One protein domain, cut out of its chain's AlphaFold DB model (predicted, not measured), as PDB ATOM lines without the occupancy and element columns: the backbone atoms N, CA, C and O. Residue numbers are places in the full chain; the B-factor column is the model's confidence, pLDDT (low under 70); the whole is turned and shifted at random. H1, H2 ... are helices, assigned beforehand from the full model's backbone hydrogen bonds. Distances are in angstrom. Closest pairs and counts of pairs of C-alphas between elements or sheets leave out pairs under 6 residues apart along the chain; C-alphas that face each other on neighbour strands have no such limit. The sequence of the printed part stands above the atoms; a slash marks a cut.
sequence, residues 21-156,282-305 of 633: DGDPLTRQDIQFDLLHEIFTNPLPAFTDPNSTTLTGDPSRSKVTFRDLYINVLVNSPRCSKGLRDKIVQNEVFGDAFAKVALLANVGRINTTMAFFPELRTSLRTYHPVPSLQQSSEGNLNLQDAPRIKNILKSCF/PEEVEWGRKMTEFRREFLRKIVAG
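This is residues 21 to 156 and 282 to 305 of the 633 residues of an uncharacterized protein of Jaapia argillacea MUCL 33604 (UniProt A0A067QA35). Helix H5 makes the middle of an elongated body, with H3 and H7 crossing it and H4 meeting it at a corner. The long H8 lies at one end, where it touches the short H6, and the loop of residues 41 to 64 lies at the other. The printed part has 160 residues with eight named helices, H1 to H8 in order, and no named strand: all helix. It is compact, with a radius of gyration of the C-alphas of 16.6 A, and spans 56 by 33 by 28 A.

H1, residues 27 to 30, touches no helix but is near H6, residues 130 to 133; their closest C-alphas, Arg 27 and Ser 131, are 6.5 A apart. H2, residues 32 to 40, touches H3, residues 65 to 75, about perpendicular at 84 degrees, closest at C-alphas 39 and 66, 4.9 A. The hub is H5, residues 91 to 105. With residues 95 to 99 alone it only just touches H2, with 3 pairs of C-alphas within 8 A, closest 35 and 99, 6.2 A. With 94 to 98 alone it touches H3 at 88 degrees, about perpendicular, C-alphas 70 and 98 closest at 6.3 A. H4, residues 81 to 89, touches H5 only at the corner, C-alphas 87 and 94 closest at 4.3 A. H7, residues 145 to 152, touches residues 101 to 105 of H5 alone, about perpendicular at 89 degrees, C-alphas 148 and 101 closest at 6.1 A. H8, residues 282 to 303, touches H6 with 284 to 288 alone, C-alphas 284 and 130 closest at 5.1 A, and is apart from H5. Every O i to N i+4 pair is within hydrogen-bond range in H2, H3, H4, H5, H7 and H8; H1 and H6 are too short for one.

H1 begins at C-alpha 27 (372.275, 268.139, 291.999). H3 is 15.6 A long, H5 20.4 A and H8 31.9 A, ending at C-alpha 303 (373.236, 241.089, 275.510).

The farthest C-alphas, Arg 60 and Ala 304, are 57.0 A apart. Residues 157 to 281 are cut out, a gap of 40.6 A between C-alphas 156 and 282. The links H2 to H3, H5 to H6 and H6 to H7 are long. Residues 119 to 123 and 137 have pLDDT under 70.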
ATOM      1  N   ASP A  21     375.669 256.629 279.133       89.31
ATOM      2  CA  ASP A  21     374.544 255.788 279.586       89.31
ATOM      3  C   ASP A  21     374.861 255.118 280.930       89.31
ATOM      4  O   ASP A  21     375.880 254.441 281.069       89.31
ATOM      5  N   GLY A  22     373.967 255.299 281.900       90.06
ATOM      6  CA  GLY A  22     374.109 254.827 283.272       90.06
ATOM      7  C   GLY A  22     374.457 255.931 284.269       90.06
ATOM      8  O   GLY A  22     373.995 255.835 285.403       90.06
ATOM      9  N   ASP A  23     375.194 256.970 283.864       93.69
ATOM     10  CA  ASP A  23     375.673 258.012 284.783       93.69
ATOM     11  C   ASP A  23     374.511 258.834 285.384       93.69
ATOM     12  O   ASP A  23     373.594 259.227 284.645       93.69
ATOM     13  N   PRO A  24     374.534 259.107 286.706       94.88
ATOM     14  CA  PRO A  24     373.516 259.896 287.391       94.88
ATOM     15  C   PRO A  24     373.635 261.388 287.072       94.88
ATOM     16  O   PRO A  24     374.731 261.940 287.053       94.88
ATOM     17  N   LEU A  25     372.497 262.071 286.943       96.12
ATOM     18  CA  LEU A  25     372.472 263.533 286.942       96.12
ATOM     19  C   LEU A  25     372.525 264.022 288.391       96.12
ATOM     20  O   LEU A  25     371.569 263.827 289.148       96.12
ATOM     21  N   THR A  26     373.637 264.650 288.762       96.44
ATOM     22  CA  THR A  26     373.850 265.217 290.100       96.44
ATOM     23  C   THR A  26     372.958 266.430 290.352       96.44
ATOM     24  O   THR A  26     372.449 267.065 289.418       96.44
ATOM     25  N   ARG A  27     372.825 266.830 291.621       96.88
ATOM     26  CA  ARG A  27     372.275 268.139 291.999       96.88
ATOM     27  C   ARG A  27     373.000 269.284 291.292       96.88
ATOM     28  O   ARG A  27     372.336 270.228 290.856       96.88
ATOM     29  N   GLN A  28     374.316 269.181 291.095       95.31
ATOM     30  CA  GLN A  28     375.101 270.170 290.352       95.31
ATOM     31  C   GLN A  28     374.746 270.203 288.853       95.31
ATOM     32  O   GLN A  28     374.593 271.292 288.294       95.31
ATOM     33  N   ASP A  29     374.532 269.057 288.198       95.62
ATOM     34  CA  ASP A  29     374.116 268.997 286.787       95.62
ATOM     35  C   ASP A  29     372.764 269.677 286.563       95.62
ATOM     36  O   ASP A  29     372.603 270.472 285.630       95.62
ATOM     37  N   ILE A  30     371.781 269.369 287.410       96.50
ATOM     38  CA  ILE A  30     370.418 269.886 287.248       96.50
ATOM     39  C   ILE A  30     370.216 271.280 287.855       96.50
ATOM     40  O   ILE A  30     369.202 271.905 287.561       96.50
ATOM     41  N   GLN A  31     371.171 271.774 288.655       97.00
ATOM     42  CA  GLN A  31     371.027 272.963 289.507       97.00
ATOM     43  C   GLN A  31     369.816 272.812 290.447       97.00
ATOM     44  O   GLN A  31     368.837 273.555 290.368       97.00
ATOM     45  N   PHE A  32     369.851 271.780 291.296       97.75
ATOM     46  CA  PHE A  32     368.732 271.396 292.159       97.75
ATOM     47  C   PHE A  32     368.232 272.538 293.049       97.75
ATOM     48  O   PHE A  32     367.020 272.709 293.139       97.75
ATOM     49  N   ASP A  33     369.102 273.343 293.663       97.50
ATOM     50  CA  ASP A  33     368.644 274.370 294.612       97.50
ATOM     51  C   ASP A  33     368.002 275.574 293.911       97.50
ATOM     52  O   ASP A  33     367.053 276.158 294.427       97.50
ATOM     53  N   LEU A  34     368.400 275.874 292.670       98.12
ATOM     54  CA  LEU A  34     367.670 276.802 291.799       98.12
ATOM     55  C   LEU A  34     366.246 276.284 291.548       98.12
ATOM     56  O   LEU A  34     365.271 277.029 291.645       98.12
ATOM     57  N   LEU A  35     366.118 274.995 291.229       98.50
ATOM     58  CA  LEU A  35     364.827 274.340 291.019       98.50
ATOM     59  C   LEU A  35     364.032 274.187 292.322       98.50
ATOM     60  O   LEU A  35     362.806 274.114 292.273       98.50
ATOM     61  N   HIS A  36     364.695 274.140 293.476       97.94
ATOM     62  CA  HIS A  36     364.052 274.181 294.780       97.94
ATOM     63  C   HIS A  36     363.440 275.567 294.997       97.94
ATOM     64  O   HIS A  36     362.218 275.672 295.027       97.94
ATOM     65  N   GLU A  37     364.259 276.621 295.007       98.19
ATOM     66  CA  GLU A  37     363.853 278.019 295.219       98.19
ATOM     67  C   GLU A  37     362.748 278.493 294.259       98.19
ATOM     68  O   GLU A  37     361.850 279.230 294.661       98.19
ATOM     69  N   ILE A  38     362.765 278.058 292.991       98.69
ATOM     70  CA  ILE A  38     361.707 278.380 292.013       98.69
ATOM     71  C   ILE A  38     360.362 277.726 292.377       98.69
ATOM     72  O   ILE A  38     359.312 278.341 292.184       98.69
ATOM     73  N   PHE A  39     360.374 276.482 292.867       98.44
ATOM     74  CA  PHE A  39     359.158 275.698 293.110       98.44
ATOM     75  C   PHE A  39     358.656 275.757 294.560       98.44
ATOM     76  O   PHE A  39     357.471 275.528 294.779       98.44
ATOM     77  N   THR A  40     359.488 276.099 295.545       98.06
ATOM     78  CA  THR A  40     359.048 276.322 296.936       98.06
ATOM     79  C   THR A  40     358.690 277.779 297.233       98.06
ATOM     80  O   THR A  40     358.208 278.071 298.327       98.06
ATOM     81  N   ASN A  41     358.854 278.693 296.266       98.19
ATOM     82  CA  ASN A  41     358.480 280.095 296.425       98.19
ATOM     83  C   ASN A  41     356.969 280.252 296.720       98.19
ATOM     84  O   ASN A  41     356.143 279.954 295.852       98.19
ATOM     85  N   PRO A  42     356.576 280.762 297.904       97.38
ATOM     86  CA  PRO A  42     355.184 280.749 298.348       97.38
ATOM     87  C   PRO A  42     354.360 281.942 297.835       97.38
ATOM     88  O   PRO A  42     353.229 282.131 298.277       97.38
ATOM     89  N   LEU A  43     354.914 282.798 296.967       97.19
ATOM     90  CA  LEU A  43     354.306 284.078 296.602       97.19
ATOM     91  C   LEU A  43     353.242 283.899 295.497       97.19
ATOM     92  O   LEU A  43     353.602 283.545 294.369       97.19
ATOM     93  N   PRO A  44     351.945 284.174 295.757       96.19
ATOM     94  CA  PRO A  44     350.888 284.041 294.757       96.19
ATOM     95  C   PRO A  44     350.906 285.231 293.786       96.19
ATOM     96  O   PRO A  44     350.104 286.159 293.876       96.19
ATOM     97  N   ALA A  45     351.879 285.238 292.877       95.69
ATOM     98  CA  ALA A  45     352.142 286.352 291.972       95.69
ATOM     99  C   ALA A  45     351.452 286.215 290.602       95.69
ATOM    100  O   ALA A  45     351.209 287.225 289.940       95.69
ATOM    101  N   PHE A  46     351.101 285.001 290.170       96.06
ATOM    102  CA  PHE A  46     350.698 284.711 288.788       96.06
ATOM    103  C   PHE A  46     349.195 284.439 288.654       96.06
ATOM    104  O   PHE A  46     348.581 283.860 289.542       96.06
ATOM    105  N   THR A  47     348.590 284.878 287.553       94.25
ATOM    106  CA  THR A  47     347.153 284.756 287.261       94.25
ATOM    107  C   THR A  47     346.869 283.458 286.509       94.25
ATOM    108  O   THR A  47     347.287 283.325 285.360       94.25
ATOM    109  N   ASP A  48     346.130 282.517 287.100       93.88
ATOM    110  CA  ASP A  48     345.830 281.246 286.423       93.88
ATOM    111  C   ASP A  48     344.754 281.417 285.321       93.88
ATOM    112  O   ASP A  48     343.631 281.826 285.630       93.88
ATOM    113  N   PRO A  49     345.039 281.123 284.035       90.88
ATOM    114  CA  PRO A  49     344.054 281.233 282.958       90.88
ATOM    115  C   PRO A  49     343.063 280.062 282.899       90.88
ATOM    116  O   PRO A  49     342.067 280.161 282.182       90.88
ATOM    117  N   ASN A  50     343.323 278.948 283.592       87.62
ATOM    118  CA  ASN A  50     342.471 277.760 283.542       87.62
ATOM    119  C   ASN A  50     341.138 277.998 284.273       87.62
ATOM    120  O   ASN A  50     341.014 278.888 285.114       87.62
ATOM    121  N   SER A  51     340.120 277.175 283.991       84.38
ATOM    122  CA  SER A  51     338.793 277.286 284.628       84.38
ATOM    123  C   SER A  51     338.813 277.070 286.147       84.38
ATOM    124  O   SER A  51     337.885 277.480 286.845       84.38
ATOM    125  N   THR A  52     339.847 276.395 286.650       87.88
ATOM    126  CA  THR A  52     340.073 276.078 288.062       87.88
ATOM    127  C   THR A  52     341.582 275.991 288.290       87.88
ATOM    128  O   THR A  52     342.296 275.469 287.428       87.88
ATOM    129  N   THR A  53     342.073 276.501 289.420       90.88
ATOM    130  CA  THR A  53     343.485 276.351 289.816       90.88
ATOM    131  C   THR A  53     343.797 274.911 290.241       90.88
ATOM    132  O   THR A  53     342.891 274.108 290.474       90.88
ATOM    133  N   LEU A  54     345.081 274.591 290.438       89.44
ATOM    134  CA  LEU A  54     345.504 273.316 291.034       89.44
ATOM    135  C   LEU A  54     344.878 273.067 292.425       89.44
ATOM    136  O   LEU A  54     344.600 271.927 292.784       89.44
ATOM    137  N   THR A  55     344.636 274.138 293.187       87.56
ATOM    138  CA  THR A  55     344.055 274.136 294.542       87.56
ATOM    139  C   THR A  55     342.522 274.084 294.575       87.56
ATOM    140  O   THR A  55     341.950 273.891 295.646       87.56
ATOM    141  N   GLY A  56     341.842 274.218 293.430       87.56
ATOM    142  CA  GLY A  56     340.374 274.246 293.350       87.56
ATOM    143  C   GLY A  56     339.741 275.646 293.348       87.56
ATOM    144  O   GLY A  56     338.514 275.755 293.340       87.56
ATOM    145  N   ASP A  57     340.547 276.708 293.337       88.06
ATOM    146  CA  ASP A  57     340.086 278.099 293.323       88.06
ATOM    147  C   ASP A  57     339.550 278.527 291.937       88.06
ATOM    148  O   ASP A  57     339.872 277.901 290.917       88.06
ATOM    149  N   PRO A  58     338.733 279.601 291.859       86.81
ATOM    150  CA  PRO A  58     338.179 280.094 290.599       86.81
ATOM    151  C   PRO A  58     339.245 280.528 289.583       86.81
ATOM    152  O   PRO A  58     340.362 280.903 289.946       86.81
ATOM    153  N   SER A  59     338.872 280.563 288.304       79.00
ATOM    154  CA  SER A  59     339.727 281.088 287.234       79.00
ATOM    155  C   SER A  59     340.199 282.524 287.490       79.00
ATOM    156  O   SER A  59     339.498 283.346 288.082       79.00
ATOM    157  N   ARG A  60     341.414 282.835 287.021       84.25
ATOM    158  CA  ARG A  60     342.129 284.109 287.230       84.25
ATOM    159  C   ARG A  60     342.434 284.444 288.696       84.25
ATOM    160  O   ARG A  60     342.803 285.579 288.995       84.25
ATOM    161  N   SER A  61     342.345 283.465 289.597       90.12
ATOM    162  CA  SER A  61     342.923 283.567 290.939       90.12
ATOM    163  C   SER A  61     344.446 283.702 290.877       90.12
ATOM    164  O   SER A  61     345.090 283.273 289.914       90.12
ATOM    165  N   LYS A  62     345.018 284.313 291.917       93.62
ATOM    166  CA  LYS A  62     346.466 284.465 292.068       93.62
ATOM    167  C   LYS A  62     347.075 283.228 292.727       93.62
ATOM    168  O   LYS A  62     346.645 282.834 293.805       93.62
ATOM    169  N   VAL A  63     348.076 282.646 292.072       96.69
ATOM    170  CA  VAL A  63     348.729 281.375 292.425       96.69
ATOM    171  C   VAL A  63     350.255 281.498 292.374       96.69
ATOM    172  O   VAL A  63     350.798 282.456 291.808       96.69
ATOM    173  N   THR A  64     350.962 280.547 292.988       97.94
ATOM    174  CA  THR A  64     352.432 280.487 292.939       97.94
ATOM    175  C   THR A  64     352.929 280.101 291.539       97.94
ATOM    176  O   THR A  64     352.163 279.621 290.696       97.94
ATOM    177  N   PHE A  65     354.233 280.267 291.284       98.50
ATOM    178  CA  PHE A  65     354.849 279.752 290.055       98.50
ATOM    179  C   PHE A  65     354.664 278.234 289.928       98.50
ATOM    180  O   PHE A  65     354.277 277.752 288.863       98.50
ATOM    181  N   ARG A  66     354.902 277.494 291.023       98.06
ATOM    182  CA  ARG A  66     354.727 276.038 291.105       98.06
ATOM    183  C   ARG A  66     353.341 275.624 290.643       98.06
ATOM    184  O   ARG A  66     353.222 274.804 289.733       98.06
ATOM    185  N   ASP A  67     352.315 276.181 291.275       97.75
ATOM    186  CA  ASP A  67     350.949 275.700 291.099       97.75
ATOM    187  C   ASP A  67     350.454 276.009 289.686       97.75
ATOM    188  O   ASP A  67     349.845 275.146 289.059       97.75
ATOM    189  N   LEU A  68     350.811 277.173 289.128       97.69
ATOM    190  CA  LEU A  68     350.535 277.503 287.730       97.69
ATOM    191  C   LEU A  68     351.280 276.581 286.752       97.69
ATOM    192  O   LEU A  68     350.688 276.097 285.786       97.69
ATOM    193  N   TYR A  69     352.571 276.320 286.985       98.31
ATOM    194  CA  TYR A  69     353.377 275.464 286.109       98.31
ATOM    195  C   TYR A  69     352.842 274.025 286.098       98.31
ATOM    196  O   TYR A  69     352.668 273.434 285.030       98.31
ATOM    197  N   ILE A  70     352.492 273.484 287.270       97.94
ATOM    198  CA  ILE A  70     351.849 272.173 287.404       97.94
ATOM    199  C   ILE A  70     350.445 272.186 286.778       97.94
ATOM    200  O   ILE A  70     350.139 271.273 286.010       97.94
ATOM    201  N   ASN A  71     349.614 273.212 287.014       96.75
ATOM    202  CA  ASN A  71     348.250 273.266 286.471       96.75
ATOM    203  C   ASN A  71     348.245 273.282 284.930       96.75
ATOM    204  O   ASN A  71     347.461 272.577 284.291       96.75
ATOM    205  N   VAL A  72     349.172 274.021 284.308       96.50
ATOM    206  CA  VAL A  72     349.333 274.034 282.843       96.50
ATOM    207  C   VAL A  72     349.838 272.685 282.308       96.50
ATOM    208  O   VAL A  72     349.389 272.247 281.248       96.50
ATOM    209  N   LEU A  73     350.718 271.980 283.033       96.88
ATOM    210  CA  LEU A  73     351.156 270.631 282.648       96.88
ATOM    211  C   LEU A  73     350.016 269.606 282.717       96.88
ATOM    212  O   LEU A  73     349.842 268.838 281.770       96.88
ATOM    213  N   VAL A  74     349.224 269.588 283.796       95.88
ATOM    214  CA  VAL A  74     348.148 268.591 283.946       95.88
ATOM    215  C   VAL A  74     346.992 268.828 282.981       95.88
ATOM    216  O   VAL A  74     346.448 267.849 282.468       95.88
ATOM    217  N   ASN A  75     346.645 270.082 282.667       94.75
ATOM    218  CA  ASN A  75     345.584 270.407 281.703       94.75
ATOM    219  C   ASN A  75     345.984 270.181 280.234       94.75
ATOM    220  O   ASN A  75     345.111 270.144 279.367       94.75
ATOM    221  N   SER A  76     347.269 269.940 279.946       95.25
ATOM    222  CA  SER A  76     347.747 269.575 278.608       95.25
ATOM    223  C   SER A  76     346.944 268.408 277.999       95.25
ATOM    224  O   SER A  76     346.783 267.368 278.652       95.25
ATOM    225  N   PRO A  77     346.508 268.493 276.724       94.38
ATOM    226  CA  PRO A  77     345.796 267.408 276.043       94.38
ATOM    227  C   PRO A  77     346.697 266.202 275.722       94.38
ATOM    228  O   PRO A  77     346.208 265.179 275.246       94.38
ATOM    229  N   ARG A  78     348.013 266.303 275.961       95.19
ATOM    230  CA  ARG A  78     348.970 265.189 275.863       95.19
ATOM    231  C   ARG A  78     349.394 264.633 277.227       95.19
ATOM    232  O   ARG A  78     350.080 263.614 277.262       95.19
ATOM    233  N   CYS A  79     348.962 265.232 278.338       95.25
ATOM    234  CA  CYS A  79     349.100 264.621 279.657       95.25
ATOM    235  C   CYS A  79     348.067 263.492 279.793       95.25
ATOM    236  O   CYS A  79     346.865 263.747 279.886       95.25
ATOM    237  N   SER A  80     348.518 262.233 279.789       94.25
ATOM    238  CA  SER A  80     347.615 261.084 279.928       94.25
ATOM    239  C   SER A  80     346.916 261.085 281.291       94.25
ATOM    240  O   SER A  80     347.459 261.595 282.274       94.25
ATOM    241  N   LYS A  81     345.720 260.483 281.379       93.56
ATOM    242  CA  LYS A  81     344.948 260.467 282.631       93.56
ATOM    243  C   LYS A  81     345.752 259.872 283.795       93.56
ATOM    244  O   LYS A  81     345.824 260.487 284.847       93.56
ATOM    245  N   GLY A  82     346.421 258.735 283.592       92.75
ATOM    246  CA  GLY A  82     347.239 258.109 284.639       92.75
ATOM    247  C   GLY A  82     348.426 258.968 285.101       92.75
ATOM    248  O   GLY A  82     348.794 258.909 286.269       92.75
ATOM    249  N   LEU A  83     348.998 259.801 284.220       94.00
ATOM    250  CA  LEU A  83     350.016 260.779 284.615       94.00
ATOM    251  C   LEU A  83     349.398 261.941 285.402       94.00
ATOM    252  O   LEU A  83     349.913 262.286 286.461       94.00
ATOM    253  N   ARG A  84     348.292 262.511 284.907       95.12
ATOM    254  CA  ARG A  84     347.534 263.591 285.559       95.12
ATOM    255  C   ARG A  84     347.126 263.199 286.977       95.12
ATOM    256  O   ARG A  84     347.441 263.916 287.920       95.12
ATOM    257  N   ASP A  85     346.486 262.041 287.110       94.81
ATOM    258  CA  ASP A  85     346.036 261.492 288.386       94.81
ATOM    259  C   ASP A  85     347.233 261.326 289.348       94.81
ATOM    260  O   ASP A  85     347.137 261.730 290.503       94.81
ATOM    261  N   LYS A  86     348.393 260.838 288.871       93.75
ATOM    262  CA  LYS A  86     349.616 260.693 289.686       93.75
ATOM    263  C   LYS A  86     350.243 262.034 290.105       93.75
ATOM    264  O   LYS A  86     350.697 262.140 291.237       93.75
ATOM    265  N   ILE A  87     350.270 263.041 289.224       95.06
ATOM    266  CA  ILE A  87     350.793 264.391 289.531       95.06
ATOM    267  C   ILE A  87     349.938 265.086 290.598       95.06
ATOM    268  O   ILE A  87     350.483 265.744 291.476       95.06
ATOM    269  N   VAL A  88     348.611 264.932 290.536       93.75
ATOM    270  CA  VAL A  88     347.679 265.577 291.480       93.75
ATOM    271  C   VAL A  88     347.578 264.815 292.809       93.75
ATOM    272  O   VAL A  88     347.368 265.432 293.846       93.75
ATOM    273  N   GLN A  89     347.728 263.485 292.811       93.12
ATOM    274  CA  GLN A  89     347.615 262.665 294.030       93.12
ATOM    275  C   GLN A  89     348.917 262.548 294.835       93.12
ATOM    276  O   GLN A  89     348.866 262.152 295.997       93.12
ATOM    277  N   ASN A  90     350.074 262.848 294.240       93.75
ATOM    278  CA  ASN A  90     351.369 262.782 294.911       93.75
ATOM    279  C   ASN A  90     352.180 264.048 294.611       93.75
ATOM    280  O   ASN A  90     352.775 264.186 293.542       93.75
ATOM    281  N   GLU A  91     352.195 264.976 295.568       92.56
ATOM    282  CA  GLU A  91     352.818 266.294 295.405       92.56
ATOM    283  C   GLU A  91     354.328 266.201 295.159       92.56
ATOM    284  O   GLU A  91     354.848 266.936 294.325       92.56
ATOM    285  N   VAL A  92     355.022 265.251 295.801       93.19
ATOM    286  CA  VAL A  92     356.468 265.026 295.617       93.19
ATOM    287  C   VAL A  92     356.776 264.591 294.179       93.19
ATOM    288  O   VAL A  92     357.716 265.086 293.557       93.19
ATOM    289  N   PHE A  93     355.945 263.714 293.606       94.81
ATOM    290  CA  PHE A  93     356.024 263.337 292.197       94.81
ATOM    291  C   PHE A  93     355.657 264.492 291.259       94.81
ATOM    292  O   PHE A  93     356.305 264.652 290.223       94.81
ATOM    293  N   GLY A  94     354.646 265.295 291.604       95.56
ATOM    294  CA  GLY A  94     354.264 266.486 290.845       95.56
ATOM    295  C   GLY A  94     355.406 267.499 290.749       95.56
ATOM    296  O   GLY A  94     355.763 267.918 289.648       95.56
ATOM    297  N   ASP A  95     356.042 267.801 291.879       96.06
ATOM    298  CA  ASP A  95     357.239 268.635 291.989       96.06
ATOM    299  C   ASP A  95     358.412 268.088 291.168       96.06
ATOM    300  O   ASP A  95     359.001 268.810 290.362       96.06
ATOM    301  N   ALA A  96     358.755 266.809 291.347       96.06
ATOM    302  CA  ALA A  96     359.861 266.176 290.637       96.06
ATOM    303  C   ALA A  96     359.641 266.175 289.114       96.06
ATOM    304  O   ALA A  96     360.534 266.542 288.343       96.06
ATOM    305  N   PHE A  97     358.425 265.842 288.671       96.38
ATOM    306  CA  PHE A  97     358.032 265.905 287.266       96.38
ATOM    307  C   PHE A  97     358.092 267.338 286.718       96.38
ATOM    308  O   PHE A  97     358.617 267.552 285.625       96.38
ATOM    309  N   ALA A  98     357.606 268.329 287.471       97.81
ATOM    310  CA  ALA A  98     357.611 269.730 287.061       97.81
ATOM    311  C   ALA A  98     359.031 270.310 286.947       97.81
ATOM    312  O   ALA A  98     359.315 271.036 285.992       97.81
ATOM    313  N   LYS A  99     359.945 269.930 287.849       98.00
ATOM    314  CA  LYS A  99     361.367 270.318 287.817       98.00
ATOM    315  C   LYS A  99     362.076 269.755 286.576       98.00
ATOM    316  O   LYS A  99     362.701 270.515 285.835       98.00
ATOM    317  N   VAL A 100     361.883 268.470 286.253       96.69
ATOM    318  CA  VAL A 100     362.381 267.879 284.988       96.69
ATOM    319  C   VAL A 100     361.719 268.519 283.761       96.69
ATOM    320  O   VAL A 100     362.392 268.784 282.762       96.69
ATOM    321  N   ALA A 101     360.422 268.828 283.821       97.81
ATOM    322  CA  ALA A 101     359.718 269.509 282.739       97.81
ATOM    323  C   ALA A 101     360.215 270.949 282.515       97.81
ATOM    324  O   ALA A 101     360.261 271.390 281.367       97.81
ATOM    325  N   LEU A 102     360.626 271.677 283.559       98.44
ATOM    326  CA  LEU A 102     361.267 272.991 283.423       98.44
ATOM    327  C   LEU A 102     362.627 272.871 282.726       98.44
ATOM    328  O   LEU A 102     362.851 273.552 281.726       98.44
ATOM    329  N   LEU A 103     363.482 271.943 283.164       97.69
ATOM    330  CA  LEU A 103     364.777 271.656 282.528       97.69
ATOM    331  C   LEU A 103     364.649 271.246 281.052       97.69
ATOM    332  O   LEU A 103     365.478 271.634 280.226       97.69
ATOM    333  N   ALA A 104     363.615 270.480 280.700       96.69
ATOM    334  CA  ALA A 104     363.317 270.119 279.315       96.69
ATOM    335  C   ALA A 104     362.796 271.312 278.486       96.69
ATOM    336  O   ALA A 104     363.047 271.368 277.279       96.69
ATOM    337  N   ASN A 105     362.102 272.269 279.114       97.19
ATOM    338  CA  ASN A 105     361.589 273.476 278.462       97.19
ATOM    339  C   ASN A 105     362.705 274.503 278.180       97.19
ATOM    340  O   ASN A 105     362.786 275.025 277.071       97.19
ATOM    341  N   VAL A 106     363.627 274.719 279.130       96.88
ATOM    342  CA  VAL A 106     364.814 275.590 278.949       96.88
ATOM    343  C   VAL A 106     365.987 274.909 278.221       96.88
ATOM    344  O   VAL A 106     367.074 275.473 278.124       96.88
ATOM    345  N   GLY A 107     365.802 273.682 277.724       94.81
ATOM    346  CA  GLY A 107     366.786 272.967 276.902       94.81
ATOM    347  C   GLY A 107     367.972 272.330 277.641       94.81
ATOM    348  O   GLY A 107     368.876 271.824 276.977       94.81
ATOM    349  N   ARG A 108     367.978 272.300 278.984       95.06
ATOM    350  CA  ARG A 108     368.997 271.585 279.784       95.06
ATOM    351  C   ARG A 108     368.914 270.066 279.591       95.06
ATOM    352  O   ARG A 108     369.951 269.409 279.545       95.06
ATOM    353  N   ILE A 109     367.709 269.509 279.445       93.44
ATOM    354  CA  ILE A 109     367.478 268.066 279.247       93.44
ATOM    355  C   ILE A 109     367.165 267.744 277.777       93.44
ATOM    356  O   ILE A 109     366.263 268.318 277.163       93.44
ATOM    357  N   ASN A 110     367.904 266.780 277.217       86.25
ATOM    358  CA  ASN A 110     367.758 266.306 275.838       86.25
ATOM    359  C   ASN A 110     366.671 265.231 275.692       86.25
ATOM    360  O   ASN A 110     366.477 264.393 276.566       86.25
ATOM    361  N   THR A 111     366.040 265.155 274.516       81.12
ATOM    362  CA  THR A 111     365.036 264.119 274.187       81.12
ATOM    363  C   THR A 111     365.588 262.699 274.076       81.12
ATOM    364  O   THR A 111     364.809 261.763 273.956       81.12
ATOM    365  N   THR A 112     366.904 262.503 274.087       83.38
ATOM    366  CA  THR A 112     367.506 261.162 274.168       83.38
ATOM    367  C   THR A 112     367.526 260.615 275.594       83.38
ATOM    368  O   THR A 112     367.729 259.417 275.761       83.38
ATOM    369  N   MET A 113     367.320 261.463 276.608       88.00
ATOM    370  CA  MET A 113     367.490 261.112 278.018       88.00
ATOM    371  C   MET A 113     366.266 260.382 278.589       88.00
ATOM    372  O   MET A 113     365.112 260.681 278.260       88.00
ATOM    373  N   ALA A 114     366.543 259.427 279.470       88.12
ATOM    374  CA  ALA A 114     365.582 258.519 280.070       88.12
ATOM    375  C   ALA A 114     365.840 258.346 281.572       88.12
ATOM    376  O   ALA A 114     366.980 258.143 281.972       88.12
ATOM    377  N   PHE A 115     364.782 258.345 282.387       88.75
ATOM    378  CA  PHE A 115     364.879 258.292 283.858       88.75
ATOM    379  C   PHE A 115     364.331 256.985 284.458       88.75
ATOM    380  O   PHE A 115     364.103 256.886 285.662       88.75
ATOM    381  N   PHE A 116     364.126 255.955 283.629       83.94
ATOM    382  CA  PHE A 116     363.806 254.594 284.073       83.94
ATOM    383  C   PHE A 116     364.664 253.562 283.308       83.94
ATOM    384  O   PHE A 116     364.811 253.685 282.084       83.94
ATOM    385  N   PRO A 117     365.306 252.602 284.006       73.44
ATOM    386  CA  PRO A 117     366.376 251.773 283.442       73.44
ATOM    387  C   PRO A 117     365.891 250.719 282.439       73.44
ATOM    388  O   PRO A 117     366.683 250.276 281.604       73.44
ATOM    389  N   GLU A 118     364.607 250.347 282.475       72.44
ATOM    390  CA  GLU A 118     363.998 249.269 281.684       72.44
ATOM    391  C   GLU A 118     363.800 249.617 280.197       72.44
ATOM    392  O   GLU A 118     363.204 248.841 279.443       72.44
ATOM    393  N   LEU A 119     364.255 250.792 279.747       61.91
ATOM    394  CA  LEU A 119     364.030 251.251 278.381       61.91
ATOM    395  C   LEU A 119     364.749 250.372 277.352       61.91
ATOM    396  O   LEU A 119     365.973 250.380 277.219       61.91
ATOM    397  N   ARG A 120     363.920 249.643 276.594       57.06
ATOM    398  CA  ARG A 120     364.266 248.613 275.600       57.06
ATOM    399  C   ARG A 120     364.866 249.162 274.291       57.06
ATOM    400  O   ARG A 120     365.068 248.397 273.354       57.06
ATOM    401  N   THR A 121     365.103 250.471 274.182       52.97
ATOM    402  CA  THR A 121     365.531 251.133 272.940       52.97
ATOM    403  C   THR A 121     366.990 251.587 273.007       52.97
ATOM    404  O   THR A 121     367.357 252.459 273.786       52.97
ATOM    405  N   SER A 122     367.823 251.057 272.108       53.69
ATOM    406  CA  SER A 122     369.260 251.369 271.975       53.69
ATOM    407  C   SER A 122     369.579 252.788 271.466       53.69
ATOM    408  O   SER A 122     370.723 253.086 271.133       53.69
ATOM    409  N   LEU A 123     368.570 253.660 271.387       65.44
ATOM    410  CA  LEU A 123     368.655 255.051 270.926       65.44
ATOM    411  C   LEU A 123     368.414 256.071 272.057       65.44
ATOM    412  O   LEU A 123     368.389 257.273 271.794       65.44
ATOM    413  N   ARG A 124     368.198 255.611 273.296       80.25
ATOM    414  CA  ARG A 124     367.964 256.459 274.472       80.25
ATOM    415  C   ARG A 124     369.005 256.168 275.550       80.25
ATOM    416  O   ARG A 124     369.295 255.000 275.806       80.25
ATOM    417  N   THR A 125     369.535 257.217 276.173       87.06
ATOM    418  CA  THR A 125     370.510 257.115 277.262       87.06
ATOM    419  C   THR A 125     369.801 257.209 278.609       87.06
ATOM    420  O   THR A 125     369.081 258.173 278.885       87.06
ATOM    421  N   TYR A 126     369.961 256.182 279.439       90.38
ATOM    422  CA  TYR A 126     369.452 256.175 280.805       90.38
ATOM    423  C   TYR A 126     370.362 256.996 281.717       90.38
ATOM    424  O   TYR A 126     371.574 256.804 281.705       90.38
ATOM    425  N   HIS A 127     369.754 257.858 282.526       92.75
ATOM    426  CA  HIS A 127     370.406 258.621 283.582       92.75
ATOM    427  C   HIS A 127     369.477 258.631 284.808       92.75
ATOM    428  O   HIS A 127     368.371 259.171 284.709       92.75
ATOM    429  N   PRO A 128     369.857 258.036 285.951       93.06
ATOM    430  CA  PRO A 128     369.137 258.255 287.201       93.06
ATOM    431  C   PRO A 128     369.243 259.727 287.624       93.06
ATOM    432  O   PRO A 128     370.254 260.374 287.368       93.06
ATOM    433  N   VAL A 129     368.227 260.261 288.303       95.12
ATOM    434  CA  VAL A 129     368.248 261.629 288.865       95.12
ATOM    435  C   VAL A 129     367.961 261.544 290.367       95.12
ATOM    436  O   VAL A 129     366.804 261.708 290.759       95.12
ATOM    437  N   PRO A 130     368.958 261.224 291.218       94.88
ATOM    438  CA  PRO A 130     368.731 260.838 292.614       94.88
ATOM    439  C   PRO A 130     367.856 261.832 293.387       94.88
ATOM    440  O   PRO A 130     366.788 261.457 293.867       94.88
ATOM    441  N   SER A 131     368.219 263.116 293.358       94.81
ATOM    442  CA  SER A 131     367.510 264.234 294.003       94.81
ATOM    443  C   SER A 131     366.050 264.453 293.575       94.81
ATOM    444  O   SER A 131     365.318 265.178 294.247       94.81
ATOM    445  N   LEU A 132     365.601 263.846 292.468       94.00
ATOM    446  CA  LEU A 132     364.214 263.904 291.980       94.00
ATOM    447  C   LEU A 132     363.540 262.519 291.903       94.00
ATOM    448  O   LEU A 132     362.375 262.428 291.512       94.00
ATOM    449  N   GLN A 133     364.245 261.439 292.254       91.81
ATOM    450  CA  GLN A 133     363.737 260.063 292.183       91.81
ATOM    451  C   GLN A 133     363.722 259.337 293.530       91.81
ATOM    452  O   GLN A 133     362.861 258.487 293.754       91.81
ATOM    453  N   GLN A 134     364.622 259.687 294.443       86.31
ATOM    454  CA  GLN A 134     364.668 259.160 295.798       86.31
ATOM    455  C   GLN A 134     363.670 259.915 296.687       86.31
ATOM    456  O   GLN A 134     363.958 260.994 297.191       86.31
ATOM    457  N   SER A 135     362.478 259.342 296.876       79.62
ATOM    458  CA  SER A 135     361.504 259.801 297.874       79.62
ATOM    459  C   SER A 135     361.488 258.862 299.082       79.62
ATOM    460  O   SER A 135     361.773 257.667 298.965       79.62
ATOM    461  N   SER A 136     361.082 259.380 300.242       70.12
ATOM    462  CA  SER A 136     360.791 258.585 301.444       70.12
ATOM    463  C   SER A 136     359.665 257.564 301.227       70.12
ATOM    464  O   SER A 136     359.613 256.546 301.914       70.12
ATOM    465  N   GLU A 137     358.796 257.796 300.239       66.12
ATOM    466  CA  GLU A 137     357.743 256.868 299.803       66.12
ATOM    467  C   GLU A 137     358.235 255.803 298.798       66.12
ATOM    468  O   GLU A 137     357.474 254.915 298.408       66.12
ATOM    469  N   GLY A 138     359.502 255.871 298.368       71.31
ATOM    470  CA  GLY A 138     360.126 254.959 297.407       71.31
ATOM    471  C   GLY A 138     360.615 255.642 296.122       71.31
ATOM    472  O   GLY A 138     360.699 256.864 296.024       71.31
ATOM    473  N   ASN A 139     360.963 254.836 295.114       79.00
ATOM    474  CA  ASN A 139     361.483 255.335 293.838       79.00
ATOM    475  C   ASN A 139     360.377 255.981 292.982       79.00
ATOM    476  O   ASN A 139     359.420 255.322 292.561       79.00
ATOM    477  N   LEU A 140     360.543 257.262 292.659       84.56
ATOM    478  CA  LEU A 140     359.684 257.982 291.734       84.56
ATOM    479  C   LEU A 140     360.082 257.674 290.283       84.56
ATOM    480  O   LEU A 140     360.953 258.308 289.687       84.56
ATOM    481  N   ASN A 141     359.368 256.728 289.670       84.00
ATOM    482  CA  ASN A 141     359.453 256.488 288.226       84.00
ATOM    483  C   ASN A 141     358.903 257.707 287.456       84.00
ATOM    484  O   ASN A 141     357.681 257.865 287.311       84.00
ATOM    485  N   LEU A 142     359.816 258.576 287.007       83.12
ATOM    486  CA  LEU A 142     359.579 259.750 286.158       83.12
ATOM    487  C   LEU A 142     359.394 259.341 284.685       83.12
ATOM    488  O   LEU A 142     359.868 258.291 284.252       83.12
ATOM    489  N   GLN A 143     358.708 260.171 283.892       81.94
ATOM    490  CA  GLN A 143     358.565 259.926 282.450       81.94
ATOM    491  C   GLN A 143     359.787 260.391 281.658       81.94
ATOM    492  O   GLN A 143     360.429 261.373 282.014       81.94
ATOM    493  N   ASP A 144     360.060 259.716 280.540       81.62
ATOM    494  CA  ASP A 144     361.144 260.071 279.622       81.62
ATOM    495  C   ASP A 144     361.003 261.482 279.005       81.62
ATOM    496  O   ASP A 144     359.910 262.050 278.890       81.62
ATOM    497  N   ALA A 145     362.137 262.054 278.584       83.38
ATOM    498  CA  ALA A 145     362.181 263.394 278.007       83.38
ATOM    499  C   ALA A 145     361.333 263.569 276.718       83.38
ATOM    500  O   ALA A 145     360.756 264.647 276.545       83.38
ATOM    501  N   PRO A 146     361.181 262.568 275.819       84.81
ATOM    502  CA  PRO A 146     360.211 262.614 274.721       84.81
ATOM    503  C   PRO A 146     358.763 262.850 275.164       84.81
ATOM    504  O   PRO A 146     358.118 263.760 274.637       84.81
ATOM    505  N   ARG A 147     358.252 262.086 276.141       88.38
ATOM    506  CA  ARG A 147     356.878 262.241 276.656       88.38
ATOM    507  C   ARG A 147     356.677 263.621 277.276       88.38
ATOM    508  O   ARG A 147     355.727 264.317 276.920       88.38
ATOM    509  N   ILE A 148     357.627 264.061 278.105       94.12
ATOM    510  CA  ILE A 148     357.643 265.409 278.694       94.12
ATOM    511  C   ILE A 148     357.603 266.487 277.599       94.12
ATOM    512  O   ILE A 148     356.767 267.390 277.642       94.12
ATOM    513  N   LYS A 149     358.434 266.377 276.554       93.19
ATOM    514  CA  LYS A 149     358.452 267.358 275.456       93.19
ATOM    515  C   LYS A 149     357.176 267.342 274.612       93.19
ATOM    516  O   LYS A 149     356.784 268.391 274.103       93.19
ATOM    517  N   ASN A 150     356.510 266.197 274.473       94.06
ATOM    518  CA  ASN A 150     355.214 266.102 273.796       94.06
ATOM    519  C   ASN A 150     354.074 266.740 274.613       94.06
ATOM    520  O   ASN A 150     353.167 267.318 274.016       94.06
ATOM    521  N   ILE A 151     354.153 266.717 275.949       96.88
ATOM    522  CA  ILE A 151     353.267 267.481 276.844       96.88
ATOM    523  C   ILE A 151     353.501 268.984 276.655       96.88
ATOM    524  O   ILE A 151     352.576 269.686 276.240       96.88
ATOM    525  N   LEU A 152     354.744 269.452 276.838       96.69
ATOM    526  CA  LEU A 152     355.133 270.868 276.721       96.69
ATOM    527  C   LEU A 152     354.709 271.491 275.376       96.69
ATOM    528  O   LEU A 152     354.123 272.569 275.350       96.69
ATOM    529  N   LYS A 153     354.914 270.774 274.260       94.50
ATOM    530  CA  LYS A 153     354.515 271.178 272.892       94.50
ATOM    531  C   LYS A 153     353.008 271.380 272.668       94.50
ATOM    532  O   LYS A 153     352.621 271.763 271.567       94.50
ATOM    533  N   SER A 154     352.160 271.062 273.644       94.38
ATOM    534  CA  SER A 154     350.700 271.210 273.553       94.38
ATOM    535  C   SER A 154     350.093 272.055 274.675       94.38
ATOM    536  O   SER A 154     348.873 272.163 274.766       94.38
ATOM    537  N   CYS A 155     350.931 272.676 275.509       95.12
ATOM    538  CA  CYS A 155     350.503 273.617 276.536       95.12
ATOM    539  C   CYS A 155     350.282 275.009 275.919       95.12
ATOM    540  O   CYS A 155     351.193 275.836 275.910       95.12
ATOM    541  N   PHE A 156     349.077 275.262 275.413       93.19
ATOM    542  CA  PHE A 156     348.649 276.542 274.833       93.19
ATOM    543  C   PHE A 156     347.429 277.097 275.579       93.19
ATOM    544  O   PHE A 156     346.670 276.330 276.170       93.19
ATOM    545  N   PRO A 282     375.017 261.927 300.790       95.88
ATOM    546  CA  PRO A 282     375.631 260.601 300.631       95.88
ATOM    547  C   PRO A 282     374.653 259.485 300.232       95.88
ATOM    548  O   PRO A 282     375.035 258.538 299.545       95.88
ATOM    549  N   GLU A 283     373.387 259.601 300.637       94.19
ATOM    550  CA  GLU A 283     372.322 258.665 300.262       94.19
ATOM    551  C   GLU A 283     371.916 258.768 298.782       94.19
ATOM    552  O   GLU A 283     371.637 257.740 298.168       94.19
ATOM    553  N   GLU A 284     371.942 259.970 298.197       95.12
ATOM    554  CA  GLU A 284     371.665 260.214 296.775       95.12
ATOM    555  C   GLU A 284     372.818 259.713 295.894       95.12
ATOM    556  O   GLU A 284     372.587 259.088 294.855       95.12
ATOM    557  N   VAL A 285     374.064 259.900 296.345       95.56
ATOM    558  CA  VAL A 285     375.268 259.370 295.680       95.56
ATOM    559  C   VAL A 285     375.247 257.836 295.644       95.56
ATOM    560  O   VAL A 285     375.448 257.231 294.587       95.56
ATOM    561  N   GLU A 286     374.957 257.188 296.776       95.38
ATOM    562  CA  GLU A 286     374.883 255.723 296.867       95.38
ATOM    563  C   GLU A 286     373.698 255.150 296.069       95.38
ATOM    564  O   GLU A 286     373.840 254.130 295.385       95.38
ATOM    565  N   TRP A 287     372.540 255.819 296.076       93.38
ATOM    566  CA  TRP A 287     371.397 255.424 295.251       93.38
ATOM    567  C   TRP A 287     371.697 255.568 293.753       93.38
ATOM    568  O   TRP A 287     371.432 254.641 292.983       93.38
ATOM    569  N   GLY A 288     372.328 256.669 293.332       93.69
ATOM    570  CA  GLY A 288     372.783 256.868 291.953       93.69
ATOM    571  C   GLY A 288     373.743 255.764 291.500       93.69
ATOM    572  O   GLY A 288     373.533 255.145 290.450       93.69
ATOM    573  N   ARG A 289     374.738 255.428 292.335       94.06
ATOM    574  CA  ARG A 289     375.681 254.318 292.108       94.06
ATOM    575  C   ARG A 289     374.959 252.977 291.925       94.06
ATOM    576  O   ARG A 289     375.251 252.245 290.977       94.06
ATOM    577  N   LYS A 290     373.976 252.679 292.781       93.00
ATOM    578  CA  LYS A 290     373.145 251.465 292.707       93.00
ATOM    579  C   LYS A 290     372.317 251.392 291.418       93.00
ATOM    580  O   LYS A 290     372.229 250.328 290.808       93.00
ATOM    581  N   MET A 291     371.735 252.505 290.971       91.12
ATOM    582  CA  MET A 291     370.935 252.543 289.737       91.12
ATOM    583  C   MET A 291     371.805 252.465 288.467       91.12
ATOM    584  O   MET A 291     371.412 251.821 287.492       91.12
ATOM    585  N   THR A 292     373.023 253.014 288.512       91.06
ATOM    586  CA  THR A 292     374.060 252.829 287.475       91.06
ATOM    587  C   THR A 292     374.436 251.348 287.332       91.06
ATOM    588  O   THR A 292     374.494 250.803 286.226       91.06
ATOM    589  N   GLU A 293     374.647 250.652 288.456       91.25
ATOM    590  CA  GLU A 293     374.917 249.210 288.479       91.25
ATOM    591  C   GLU A 293     373.728 248.383 287.965       91.25
ATOM    592  O   GLU A 293     373.914 247.495 287.129       91.25
ATOM    593  N   PHE A 294     372.501 248.724 288.365       88.81
ATOM    594  CA  PHE A 294     371.292 248.068 287.864       88.81
ATOM    595  C   PHE A 294     371.145 248.197 286.337       88.81
ATOM    596  O   PHE A 294     370.855 247.206 285.661       88.81
ATOM    597  N   ARG A 295     371.417 249.379 285.760       88.31
ATOM    598  CA  ARG A 295     371.447 249.575 284.297       88.31
ATOM    599  C   ARG A 295     372.511 248.703 283.626       88.31
ATOM    600  O   ARG A 295     372.214 248.055 282.622       88.31
ATOM    601  N   ARG A 296     373.723 248.646 284.188       87.94
ATOM    602  CA  ARG A 296     374.823 247.796 283.696       87.94
ATOM    603  C   ARG A 296     374.435 246.312 283.686       87.94
ATOM    604  O   ARG A 296     374.684 245.626 282.694       87.94
ATOM    605  N   GLU A 297     373.789 245.818 284.742       88.06
ATOM    606  CA  GLU A 297     373.264 244.447 284.775       88.06
ATOM    607  C   GLU A 297     372.144 244.208 283.757       88.06
ATOM    608  O   GLU A 297     372.138 243.175 283.087       88.06
ATOM    609  N   PHE A 298     371.198 245.142 283.632       85.00
ATOM    610  CA  PHE A 298     370.079 245.045 282.694       85.00
ATOM    611  C   PHE A 298     370.573 244.930 281.244       85.00
ATOM    612  O   PHE A 298     370.171 244.017 280.521       85.00
ATOM    613  N   LEU A 299     371.524 245.784 280.847       84.00
ATOM    614  CA  LEU A 299     372.163 245.714 279.532       84.00
ATOM    615  C   LEU A 299     372.939 244.402 279.332       84.00
ATOM    616  O   LEU A 299     372.837 243.798 278.265       84.00
ATOM    617  N   ARG A 300     373.657 243.908 280.354       86.44
ATOM    618  CA  ARG A 300     374.350 242.609 280.288       86.44
ATOM    619  C   ARG A 300     373.378 241.453 280.031       86.44
ATOM    620  O   ARG A 300     373.658 240.625 279.168       86.44
ATOM    621  N   LYS A 301     372.243 241.406 280.736       85.12
ATOM    622  CA  LYS A 301     371.226 240.344 280.601       85.12
ATOM    623  C   LYS A 301     370.529 240.386 279.232       85.12
ATOM    624  O   LYS A 301     370.268 239.334 278.655       85.12
ATOM    625  N   ILE A 302     370.322 241.582 278.666       82.94
ATOM    626  CA  ILE A 302     369.854 241.753 277.277       82.94
ATOM    627  C   ILE A 302     370.881 241.211 276.272       82.94
ATOM    628  O   ILE A 302     370.511 240.455 275.376       82.94
ATOM    629  N   VAL A 303     372.166 241.557 276.416       83.06
ATOM    630  CA  VAL A 303     373.236 241.089 275.510       83.06
ATOM    631  C   VAL A 303     373.448 239.573 275.605       83.06
ATOM    632  O   VAL A 303     373.710 238.934 274.590       83.06
ATOM    633  N   ALA A 304     373.280 238.988 276.793       84.25
ATOM    634  CA  ALA A 304     373.325 237.542 277.009       84.25
ATOM    635  C   ALA A 304     372.077 236.791 276.492       84.25
ATOM    636  O   ALA A 304     372.083 235.563 276.442       84.25
ATOM    637  N   GLY A 305     371.004 237.499 276.113       78.19
ATOM    638  CA  GLY A 305     369.732 236.892 275.705       78.19
ATOM    639  C   GLY A 305     368.917 236.288 276.858       78.19
ATOM    640  O   GLY A 305     367.958 235.565 276.608       78.19
TER     641      GLY A 305